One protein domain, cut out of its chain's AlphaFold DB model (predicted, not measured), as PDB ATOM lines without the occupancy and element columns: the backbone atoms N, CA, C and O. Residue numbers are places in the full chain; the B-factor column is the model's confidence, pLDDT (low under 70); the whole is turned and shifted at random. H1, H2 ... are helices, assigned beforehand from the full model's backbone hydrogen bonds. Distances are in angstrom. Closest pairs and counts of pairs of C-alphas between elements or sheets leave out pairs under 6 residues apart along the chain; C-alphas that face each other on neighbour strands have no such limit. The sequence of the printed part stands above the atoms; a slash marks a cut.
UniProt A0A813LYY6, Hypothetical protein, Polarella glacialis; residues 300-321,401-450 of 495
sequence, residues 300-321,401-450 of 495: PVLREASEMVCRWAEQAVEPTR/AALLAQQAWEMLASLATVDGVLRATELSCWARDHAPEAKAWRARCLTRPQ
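What this domain is: This is residues 300 to 321 and 401 to 450 of the 495 residues of the protein "Hypothetical protein" of Polarella glacialis (UniProt A0A813LYY6). Two helices, H1 and H2, spread as a V from the neighbourhood of Ala 305 and Ala 401, and a side-by-side pair, H3 and H5, stands at the V's open end. Short H4 joins that pair and packs on the later part of H1. The printed part has 72 residues with five named helices, H1 to H5 in chain order, and no named strand: all helix. It is compact, with a radius of gyration of the C-alphas of 11.7 A and spans of 36 by 33 by 19 A.

How they stand to each other: Start with H1, residues 300 to 317; its residues 301 to 309 alone touch H2, residues 401 to 412, closest at the C-alphas of Ala 305 and Ala 401, 4.5 A apart. These two run the same way at a steep tilt of 46 degrees. H1 touches H3, residues 418 to 427, with residues 316 to 317 alone, about perpendicular at 87 degrees; the closest C-alphas, of Ala 316 and Ala 424, are 5.5 A apart. H3 touches H5, residues 435 to 446, at a shallow tilt of 26 degrees, opposite ways, with the C-alphas of Thr 425 and Ala 438 closest at 4.6 A. H1 and H5 are apart. In H1, H2, H4, residues 429 to 433, and H5 every O i to N i+4 pair is within hydrogen-bond range; in H3, 5 of 6 are.

Where its parts are: Find C-alpha 300 at (47.165, -35.799, 13.472); H1 runs 26.0 A from there. H2 is 16.6 A long, H3 12.0 A, H4 6.2 A, and H5 16.8 A, ending at C-alpha 446, (13.757, -32.015, 8.627).

The domain as a whole: The C-alphas of Pro 300 and Gln 450 are farthest apart, 37.2 A. Residues 322 to 400 are not printed, and C-alphas 321 and 401 are 29.2 A apart across the cut. The links printed whole are tight. Residues 320 to 321 have pLDDT under 70.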
ATOM      1  N   PRO A 300      47.744 -35.015  12.382       79.44
ATOM      2  CA  PRO A 300      47.165 -35.799  13.472       79.44
ATOM      3  C   PRO A 300      45.746 -35.348  13.839       79.44
ATOM      4  O   PRO A 300      44.944 -36.184  14.242       79.44
ATOM      5  N   VAL A 301      45.413 -34.067  13.635       83.88
ATOM      6  CA  VAL A 301      44.072 -33.516  13.885       83.88
ATOM      7  C   VAL A 301      43.041 -34.092  12.913       83.88
ATOM      8  O   VAL A 301      41.933 -34.417  13.328       83.88
ATOM      9  N   LEU A 302      43.393 -34.238  11.629       85.44
ATOM     10  CA  LEU A 302      42.488 -34.805  10.617       85.44
ATOM     11  C   LEU A 302      42.264 -36.294  10.863       85.44
ATOM     12  O   LEU A 302      41.135 -36.776  10.785       85.44
ATOM     13  N   ARG A 303      43.329 -37.013  11.230       82.00
ATOM     14  CA  ARG A 303      43.241 -38.429  11.591       82.00
ATOM     15  C   ARG A 303      42.351 -38.639  12.816       82.00
ATOM     16  O   ARG A 303      41.425 -39.438  12.757       82.00
ATOM     17  N   GLU A 304      42.577 -37.875  13.885       84.81
ATOM     18  CA  GLU A 304      41.751 -37.937  15.096       84.81
ATOM     19  C   GLU A 304      40.282 -37.608  14.791       84.81
ATOM     20  O   GLU A 304      39.387 -38.325  15.239       84.81
ATOM     21  N   ALA A 305      40.021 -36.580  13.978       89.25
ATOM     22  CA  ALA A 305      38.664 -36.223  13.576       89.25
ATOM     23  C   ALA A 305      37.982 -37.343  12.770       89.25
ATOM     24  O   ALA A 305      36.840 -37.699  13.053       89.25
ATOM     25  N   SER A 306      38.689 -37.943  11.810       88.88
ATOM     26  CA  SER A 306      38.177 -39.061  11.000       88.88
ATOM     27  C   SER A 306      37.846 -40.272  11.872       88.88
ATOM     28  O   SER A 306      36.775 -40.862  11.754       88.88
ATOM     29  N   GLU A 307      38.724 -40.591  12.824       85.94
ATOM     30  CA  GLU A 307      38.524 -41.663  13.799       85.94
ATOM     31  C   GLU A 307      37.345 -41.422  14.752       85.94
ATOM     32  O   GLU A 307      36.728 -42.384  15.222       85.94
ATOM     33  N   MET A 308      37.051 -40.165  15.093       89.06
ATOM     34  CA  MET A 308      35.850 -39.801  15.850       89.06
ATOM     35  C   MET A 308      34.591 -40.039  15.018       89.06
ATOM     36  O   MET A 308      33.668 -40.686  15.505       89.06
ATOM     37  N   VAL A 309      34.583 -39.589  13.761       90.81
ATOM     38  CA  VAL A 309      33.446 -39.764  12.844       90.81
ATOM     39  C   VAL A 309      33.156 -41.245  12.588       90.81
ATOM     40  O   VAL A 309      31.997 -41.643  12.667       90.81
ATOM     41  N   CYS A 310      34.178 -42.081  12.356       88.44
ATOM     42  CA  CYS A 310      33.990 -43.531  12.210       88.44
ATOM     43  C   CYS A 310      33.366 -44.157  13.463       88.44
ATOM     44  O   CYS A 310      32.374 -44.872  13.355       88.44
ATOM     45  N   ARG A 311      33.886 -43.832  14.656       87.19
ATOM     46  CA  ARG A 311      33.340 -44.352  15.921       87.19
ATOM     47  C   ARG A 311      31.894 -43.932  16.143       87.19
ATOM     48  O   ARG A 311      31.088 -44.736  16.591       87.19
ATOM     49  N   TRP A 312      31.554 -42.682  15.842       90.12
ATOM     50  CA  TRP A 312      30.173 -42.212  15.937       90.12
ATOM     51  C   TRP A 312      29.256 -42.939  14.954       90.12
ATOM     52  O   TRP A 312      28.134 -43.287  15.313       90.12
ATOM     53  N   ALA A 313      29.740 -43.229  13.744       87.88
ATOM     54  CA  ALA A 313      28.994 -43.999  12.758       87.88
ATOM     55  C   ALA A 313      28.745 -45.439  13.238       87.88
ATOM     56  O   ALA A 313      27.620 -45.923  13.150       87.88
ATOM     57  N   GLU A 314      29.758 -46.097  13.809       85.31
ATOM     58  CA  GLU A 314      29.650 -47.438  14.405       85.31
ATOM     59  C   GLU A 314      28.664 -47.455  15.582       85.31
ATOM     60  O   GLU A 314      27.752 -48.279  15.624       85.31
ATOM     61  N   GLN A 315      28.767 -46.482  16.490       85.38
ATOM     62  CA  GLN A 315      27.825 -46.307  17.599       85.38
ATOM     63  C   GLN A 315      26.395 -46.035  17.113       85.38
ATOM     64  O   GLN A 315      25.429 -46.430  17.760       85.38
ATOM     65  N   ALA A 316      26.227 -45.377  15.965       85.44
ATOM     66  CA  ALA A 316      24.912 -45.160  15.378       85.44
ATOM     67  C   ALA A 316      24.300 -46.460  14.814       85.44
ATOM     68  O   ALA A 316      23.076 -46.581  14.752       85.44
ATOM     69  N   VAL A 317      25.113 -47.451  14.427       82.38
ATOM     70  CA  VAL A 317      24.625 -48.776  13.997       82.38
ATOM     71  C   VAL A 317      24.074 -49.562  15.189       82.38
ATOM     72  O   VAL A 317      23.034 -50.220  15.066       82.38
ATOM     73  N   GLU A 318      24.743 -49.486  16.340       77.19
ATOM     74  CA  GLU A 318      24.390 -50.249  17.537       77.19
ATOM     75  C   GLU A 318      23.063 -49.780  18.164       77.19
ATOM     76  O   GLU A 318      22.952 -48.635  18.616       77.19
ATOM     77  N   PRO A 319      22.040 -50.652  18.258       70.94
ATOM     78  CA  PRO A 319      20.784 -50.291  18.897       70.94
ATOM     79  C   PRO A 319      20.965 -50.102  20.408       70.94
ATOM     80  O   PRO A 319      21.728 -50.823  21.061       70.94
ATOM     81  N   THR A 320      20.197 -49.192  21.005       59.38
ATOM     82  CA  THR A 320      20.125 -49.068  22.467       59.38
ATOM     83  C   THR A 320      19.619 -50.374  23.092       59.38
ATOM     84  O   THR A 320      18.439 -50.711  22.987       59.38
ATOM     85  N   ARG A 321      20.497 -51.118  23.785       54.38
ATOM     86  CA  ARG A 321      20.090 -52.239  24.649       54.38
ATOM     87  C   ARG A 321      19.318 -51.692  25.851       54.38
ATOM     88  O   ARG A 321      19.918 -51.326  26.863       54.38
ATOM     89  N   ALA A 401      40.249 -31.309  16.604       86.44
ATOM     90  CA  ALA A 401      39.744 -32.532  15.984       86.44
ATOM     91  C   ALA A 401      38.248 -32.747  16.261       86.44
ATOM     92  O   ALA A 401      37.503 -33.111  15.358       86.44
ATOM     93  N   ALA A 402      37.794 -32.456  17.485       88.12
ATOM     94  CA  ALA A 402      36.398 -32.637  17.877       88.12
ATOM     95  C   ALA A 402      35.455 -31.697  17.114       88.12
ATOM     96  O   ALA A 402      34.397 -32.127  16.665       88.12
ATOM     97  N   LEU A 403      35.861 -30.438  16.916       88.25
ATOM     98  CA  LEU A 403      35.081 -29.473  16.139       88.25
ATOM     99  C   LEU A 403      34.956 -29.909  14.672       88.25
ATOM    100  O   LEU A 403      33.872 -29.852  14.092       88.25
ATOM    101  N   LEU A 404      36.062 -30.360  14.078       89.69
ATOM    102  CA  LEU A 404      36.076 -30.821  12.694       89.69
ATOM    103  C   LEU A 404      35.254 -32.106  12.517       89.69
ATOM    104  O   LEU A 404      34.479 -32.210  11.568       89.69
ATOM    105  N   ALA A 405      35.367 -33.043  13.462       90.44
ATOM    106  CA  ALA A 405      34.547 -34.249  13.507       90.44
ATOM    107  C   ALA A 405      33.058 -33.908  13.614       90.44
ATOM    108  O   ALA A 405      32.253 -34.475  12.884       90.44
ATOM    109  N   GLN A 406      32.684 -32.955  14.471       88.94
ATOM    110  CA  GLN A 406      31.297 -32.515  14.622       88.94
ATOM    111  C   GLN A 406      30.739 -31.949  13.310       88.94
ATOM    112  O   GLN A 406      29.652 -32.331  12.887       88.94
ATOM    113  N   GLN A 407      31.490 -31.090  12.622       89.50
ATOM    114  CA  GLN A 407      31.063 -30.544  11.330       89.50
ATOM    115  C   GLN A 407      30.912 -31.632  10.261       89.50
ATOM    116  O   GLN A 407      29.928 -31.632   9.517       89.50
ATOM    117  N   ALA A 408      31.853 -32.580  10.208       91.19
ATOM    118  CA  ALA A 408      31.764 -33.746   9.335       91.19
ATOM    119  C   ALA A 408      30.507 -34.569   9.655       91.19
ATOM    120  O   ALA A 408      29.701 -34.860   8.772       91.19
ATOM    121  N   TRP A 409      30.267 -34.853  10.933       90.44
ATOM    122  CA  TRP A 409      29.088 -35.579  11.384       90.44
ATOM    123  C   TRP A 409      27.778 -34.897  10.981       90.44
ATOM    124  O   TRP A 409      26.849 -35.545  10.502       90.44
ATOM    125  N   GLU A 410      27.692 -33.574  11.098       87.31
ATOM    126  CA  GLU A 410      26.508 -32.828  10.676       87.31
ATOM    127  C   GLU A 410      26.295 -32.821   9.148       87.31
ATOM    128  O   GLU A 410      25.154 -32.718   8.676       87.31
ATOM    129  N   MET A 411      27.365 -32.916   8.352       87.62
ATOM    130  CA  MET A 411      27.260 -33.042   6.894       87.62
ATOM    131  C   MET A 411      26.675 -34.394   6.477       87.62
ATOM    132  O   MET A 411      25.857 -34.431   5.548       87.62
ATOM    133  N   LEU A 412      27.009 -35.474   7.194       89.06
ATOM    134  CA  LEU A 412      26.491 -36.824   6.929       89.06
ATOM    135  C   LEU A 412      24.968 -36.908   6.995       89.06
ATOM    136  O   LEU A 412      24.376 -37.742   6.317       89.06
ATOM    137  N   ALA A 413      24.314 -35.984   7.704       85.88
ATOM    138  CA  ALA A 413      22.862 -35.881   7.708       85.88
ATOM    139  C   ALA A 413      22.270 -35.817   6.289       85.88
ATOM    140  O   ALA A 413      21.123 -36.201   6.091       85.88
ATOM    141  N   SER A 414      22.998 -35.258   5.313       82.88
ATOM    142  CA  SER A 414      22.507 -35.122   3.928       82.88
ATOM    143  C   SER A 414      22.513 -36.437   3.158       82.88
ATOM    144  O   SER A 414      21.817 -36.557   2.157       82.88
ATOM    145  N   LEU A 415      23.281 -37.404   3.649       87.56
ATOM    146  CA  LEU A 415      23.440 -38.735   3.084       87.56
ATOM    147  C   LEU A 415      22.661 -39.780   3.889       87.56
ATOM    148  O   LEU A 415      22.643 -40.947   3.519       87.56
ATOM    149  N   ALA A 416      22.033 -39.381   4.994       87.81
ATOM    150  CA  ALA A 416      21.323 -40.280   5.885       87.81
ATOM    151  C   ALA A 416      20.115 -40.916   5.192       87.81
ATOM    152  O   ALA A 416      19.285 -40.222   4.597       87.81
ATOM    153  N   THR A 417      19.985 -42.234   5.307       86.88
ATOM    154  CA  THR A 417      18.739 -42.929   4.972       86.88
ATOM    155  C   THR A 417      17.677 -42.625   6.034       86.88
ATOM    156  O   THR A 417      17.978 -42.081   7.096       86.88
ATOM    157  N   VAL A 418      16.420 -43.007   5.791       82.94
ATOM    158  CA  VAL A 418      15.358 -42.862   6.804       82.94
ATOM    159  C   VAL A 418      15.715 -43.604   8.101       82.94
ATOM    160  O   VAL A 418      15.533 -43.058   9.187       82.94
ATOM    161  N   ASP A 419      16.282 -44.809   7.991       82.88
ATOM    162  CA  ASP A 419      16.777 -45.579   9.139       82.88
ATOM    163  C   ASP A 419      17.971 -44.882   9.812       82.88
ATOM    164  O   ASP A 419      18.001 -44.740  11.034       82.88
ATOM    165  N   GLY A 420      18.905 -44.349   9.015       85.06
ATOM    166  CA  GLY A 420      20.040 -43.569   9.505       85.06
ATOM    167  C   GLY A 420      19.622 -42.345  10.314       85.06
ATOM    168  O   GLY A 420      20.207 -42.088  11.364       85.06
ATOM    169  N   VAL A 421      18.572 -41.633   9.890       85.94
ATOM    170  CA  VAL A 421      17.996 -40.525  10.665       85.94
ATOM    171  C   VAL A 421      17.474 -41.024  12.007       85.94
ATOM    172  O   VAL A 421      17.891 -40.499  13.033       85.94
ATOM    173  N   LEU A 422      16.623 -42.054  12.028       84.44
ATOM    174  CA  LEU A 422      16.048 -42.575  13.274       84.44
ATOM    175  C   LEU A 422      17.126 -43.049  14.258       84.44
ATOM    176  O   LEU A 422      17.059 -42.752  15.453       84.44
ATOM    177  N   ARG A 423      18.156 -43.742  13.766       83.38
ATOM    178  CA  ARG A 423      19.282 -44.207  14.583       83.38
ATOM    179  C   ARG A 423      20.147 -43.071  15.096       83.38
ATOM    180  O   ARG A 423      20.413 -43.030  16.295       83.38
ATOM    181  N   ALA A 424      20.536 -42.132  14.238       83.25
ATOM    182  CA  ALA A 424      21.336 -40.981  14.645       83.25
ATOM    183  C   ALA A 424      20.589 -40.066  15.630       83.25
ATOM    184  O   ALA A 424      21.230 -39.336  16.378       83.25
ATOM    185  N   THR A 425      19.251 -40.098  15.664       83.69
ATOM    186  CA  THR A 425      18.473 -39.202  16.531       83.69
ATOM    187  C   THR A 425      17.890 -39.851  17.782       83.69
ATOM    188  O   THR A 425      17.696 -39.147  18.769       83.69
ATOM    189  N   GLU A 426      17.557 -41.145  17.753       80.44
ATOM    190  CA  GLU A 426      16.742 -41.777  18.807       80.44
ATOM    191  C   GLU A 426      17.124 -43.230  19.128       80.44
ATOM    192  O   GLU A 426      17.064 -43.623  20.289       80.44
ATOM    193  N   LEU A 427      17.490 -44.040  18.128       82.00
ATOM    194  CA  LEU A 427      17.516 -45.507  18.279       82.00
ATOM    195  C   LEU A 427      18.900 -46.119  18.560       82.00
ATOM    196  O   LEU A 427      19.017 -47.344  18.614       82.00
ATOM    197  N   SER A 428      19.947 -45.305  18.716       83.81
ATOM    198  CA  SER A 428      21.332 -45.784  18.843       83.81
ATOM    199  C   SER A 428      22.018 -45.389  20.148       83.81
ATOM    200  O   SER A 428      21.610 -44.438  20.825       83.81
ATOM    201  N   CYS A 429      23.092 -46.103  20.506       80.62
ATOM    202  CA  CYS A 429      23.920 -45.716  21.650       80.62
ATOM    203  C   CYS A 429      24.532 -44.319  21.451       80.62
ATOM    204  O   CYS A 429      24.584 -43.545  22.406       80.62
ATOM    205  N   TRP A 430      24.857 -43.946  20.206       86.38
ATOM    206  CA  TRP A 430      25.317 -42.598  19.879       86.38
ATOM    207  C   TRP A 430      24.300 -41.522  20.273       86.38
ATOM    208  O   TRP A 430      24.662 -40.574  20.966       86.38
ATOM    209  N   ALA A 431      23.031 -41.683  19.881       84.06
ATOM    210  CA  ALA A 431      21.976 -40.702  20.146       84.06
ATOM    211  C   ALA A 431      21.712 -40.504  21.647       84.06
ATOM    212  O   ALA A 431      21.431 -39.391  22.091       84.06
ATOM    213  N   ARG A 432      21.834 -41.578  22.437       84.06
ATOM    214  CA  ARG A 432      21.738 -41.520  23.900       84.06
ATOM    215  C   ARG A 432      22.903 -40.738  24.507       84.06
ATOM    216  O   ARG A 432      22.685 -39.906  25.385       84.06
ATOM    217  N   ASP A 433      24.118 -41.016  24.045       83.31
ATOM    218  CA  ASP A 433      25.343 -40.461  24.622       83.31
ATOM    219  C   ASP A 433      25.624 -39.021  24.117       83.31
ATOM    220  O   ASP A 433      26.323 -38.263  24.786       83.31
ATOM    221  N   HIS A 434      25.022 -38.617  22.986       84.62
ATOM    222  CA  HIS A 434      25.151 -37.302  22.331       84.62
ATOM    223  C   HIS A 434      23.774 -36.654  22.069       84.62
ATOM    224  O   HIS A 434      23.456 -36.197  20.967       84.62
ATOM    225  N   ALA A 435      22.913 -36.636  23.091       81.94
ATOM    226  CA  ALA A 435      21.543 -36.124  22.992       81.94
ATOM    227  C   ALA A 435      21.398 -34.694  22.401       81.94
ATOM    228  O   ALA A 435      20.482 -34.480  21.594       81.94
ATOM    229  N   PRO A 436      22.235 -33.688  22.752       83.19
ATOM    230  CA  PRO A 436      22.101 -32.359  22.157       83.19
ATOM    231  C   PRO A 436      22.474 -32.345  20.667       83.19
ATOM    232  O   PRO A 436      21.774 -31.711  19.869       83.19
ATOM    233  N   GLU A 437      23.510 -33.079  20.265       83.75
ATOM    234  CA  GLU A 437      23.927 -33.219  18.871       83.75
ATOM    235  C   GLU A 437      22.871 -33.969  18.050       83.75
ATOM    236  O   GLU A 437      22.523 -33.528  16.954       83.75
ATOM    237  N   ALA A 438      22.286 -35.036  18.599       84.12
ATOM    238  CA  ALA A 438      21.189 -35.789  17.992       84.12
ATOM    239  C   ALA A 438      19.974 -34.894  17.679       84.12
ATOM    240  O   ALA A 438      19.395 -34.956  16.587       84.12
ATOM    241  N   LYS A 439      19.619 -33.982  18.594       82.75
ATOM    242  CA  LYS A 439      18.537 -33.006  18.380       82.75
ATOM    243  C   LYS A 439      18.855 -32.025  17.246       82.75
ATOM    244  O   LYS A 439      17.981 -31.743  16.420       82.75
ATOM    245  N   ALA A 440      20.087 -31.521  17.180       81.38
ATOM    246  CA  ALA A 440      20.534 -30.645  16.093       81.38
ATOM    247  C   ALA A 440      20.511 -31.369  14.737       81.38
ATOM    248  O   ALA A 440      20.073 -30.813  13.725       81.38
ATOM    249  N   TRP A 441      20.908 -32.640  14.732       84.94
ATOM    250  CA  TRP A 441      20.900 -33.504  13.560       84.94
ATOM    251  C   TRP A 441      19.487 -33.718  13.009       84.94
ATOM    252  O   TRP A 441      19.249 -33.548  11.808       84.94
ATOM    253  N   ARG A 442      18.519 -33.991  13.896       83.69
ATOM    254  CA  ARG A 442      17.095 -34.111  13.547       83.69
ATOM    255  C   ARG A 442      16.558 -32.840  12.901       83.69
ATOM    256  O   ARG A 442      15.932 -32.903  11.843       83.69
ATOM    257  N   ALA A 443      16.824 -31.685  13.511       82.50
ATOM    258  CA  ALA A 443      16.398 -30.397  12.970       82.50
ATOM    259  C   ALA A 443      16.980 -30.162  11.566       82.50
ATOM    260  O   ALA A 443      16.274 -29.712  10.663       82.50
ATOM    261  N   ARG A 444      18.247 -30.535  11.346       82.25
ATOM    262  CA  ARG A 444      18.905 -30.402  10.042       82.25
ATOM    263  C   ARG A 444      18.329 -31.345   8.986       82.25
ATOM    264  O   ARG A 444      18.191 -30.937   7.842       82.25
ATOM    265  N   CYS A 445      17.955 -32.571   9.343       81.00
ATOM    266  CA  CYS A 445      17.307 -33.492   8.404       81.00
ATOM    267  C   CYS A 445      15.927 -32.988   7.959       81.00
ATOM    268  O   CYS A 445      15.614 -33.015   6.770       81.00
ATOM    269  N   LEU A 446      15.126 -32.472   8.897       79.44
ATOM    270  CA  LEU A 446      13.757 -32.015   8.627       79.44
ATOM    271  C   LEU A 446      13.691 -30.679   7.872       79.44
ATOM    272  O   LEU A 446      12.717 -30.414   7.177       79.44
ATOM    273  N   THR A 447      14.722 -29.843   7.986       81.00
ATOM    274  CA  THR A 447      14.790 -28.536   7.305       81.00
ATOM    275  C   THR A 447      15.342 -28.612   5.881       81.00
ATOM    276  O   THR A 447      15.377 -27.600   5.181       81.00
ATOM    277  N   ARG A 448      15.762 -29.797   5.418       75.25
ATOM    278  CA  ARG A 448      16.284 -29.975   4.060       75.25
ATOM    279  C   ARG A 448      15.185 -30.037   2.997       75.25
ATOM    280  O   ARG A 448      14.067 -30.470   3.282       75.25
ATOM    281  N   PRO A 449      15.521 -29.678   1.744       81.75
ATOM    282  CA  PRO A 449      14.634 -29.894   0.612       81.75
ATOM    283  C   PRO A 449      14.272 -31.373   0.455       81.75
ATOM    284  O   PRO A 449      15.149 -32.219   0.318       81.75
ATOM    285  N   GLN A 450      12.973 -31.666   0.421       83.00
ATOM    286  CA  GLN A 450      12.439 -33.035   0.327       83.00
ATOM    287  C   GLN A 450      12.229 -33.509  -1.123       83.00
ATOM    288  O   GLN A 450      11.685 -34.580  -1.368       83.00
TER     289      GLN A 450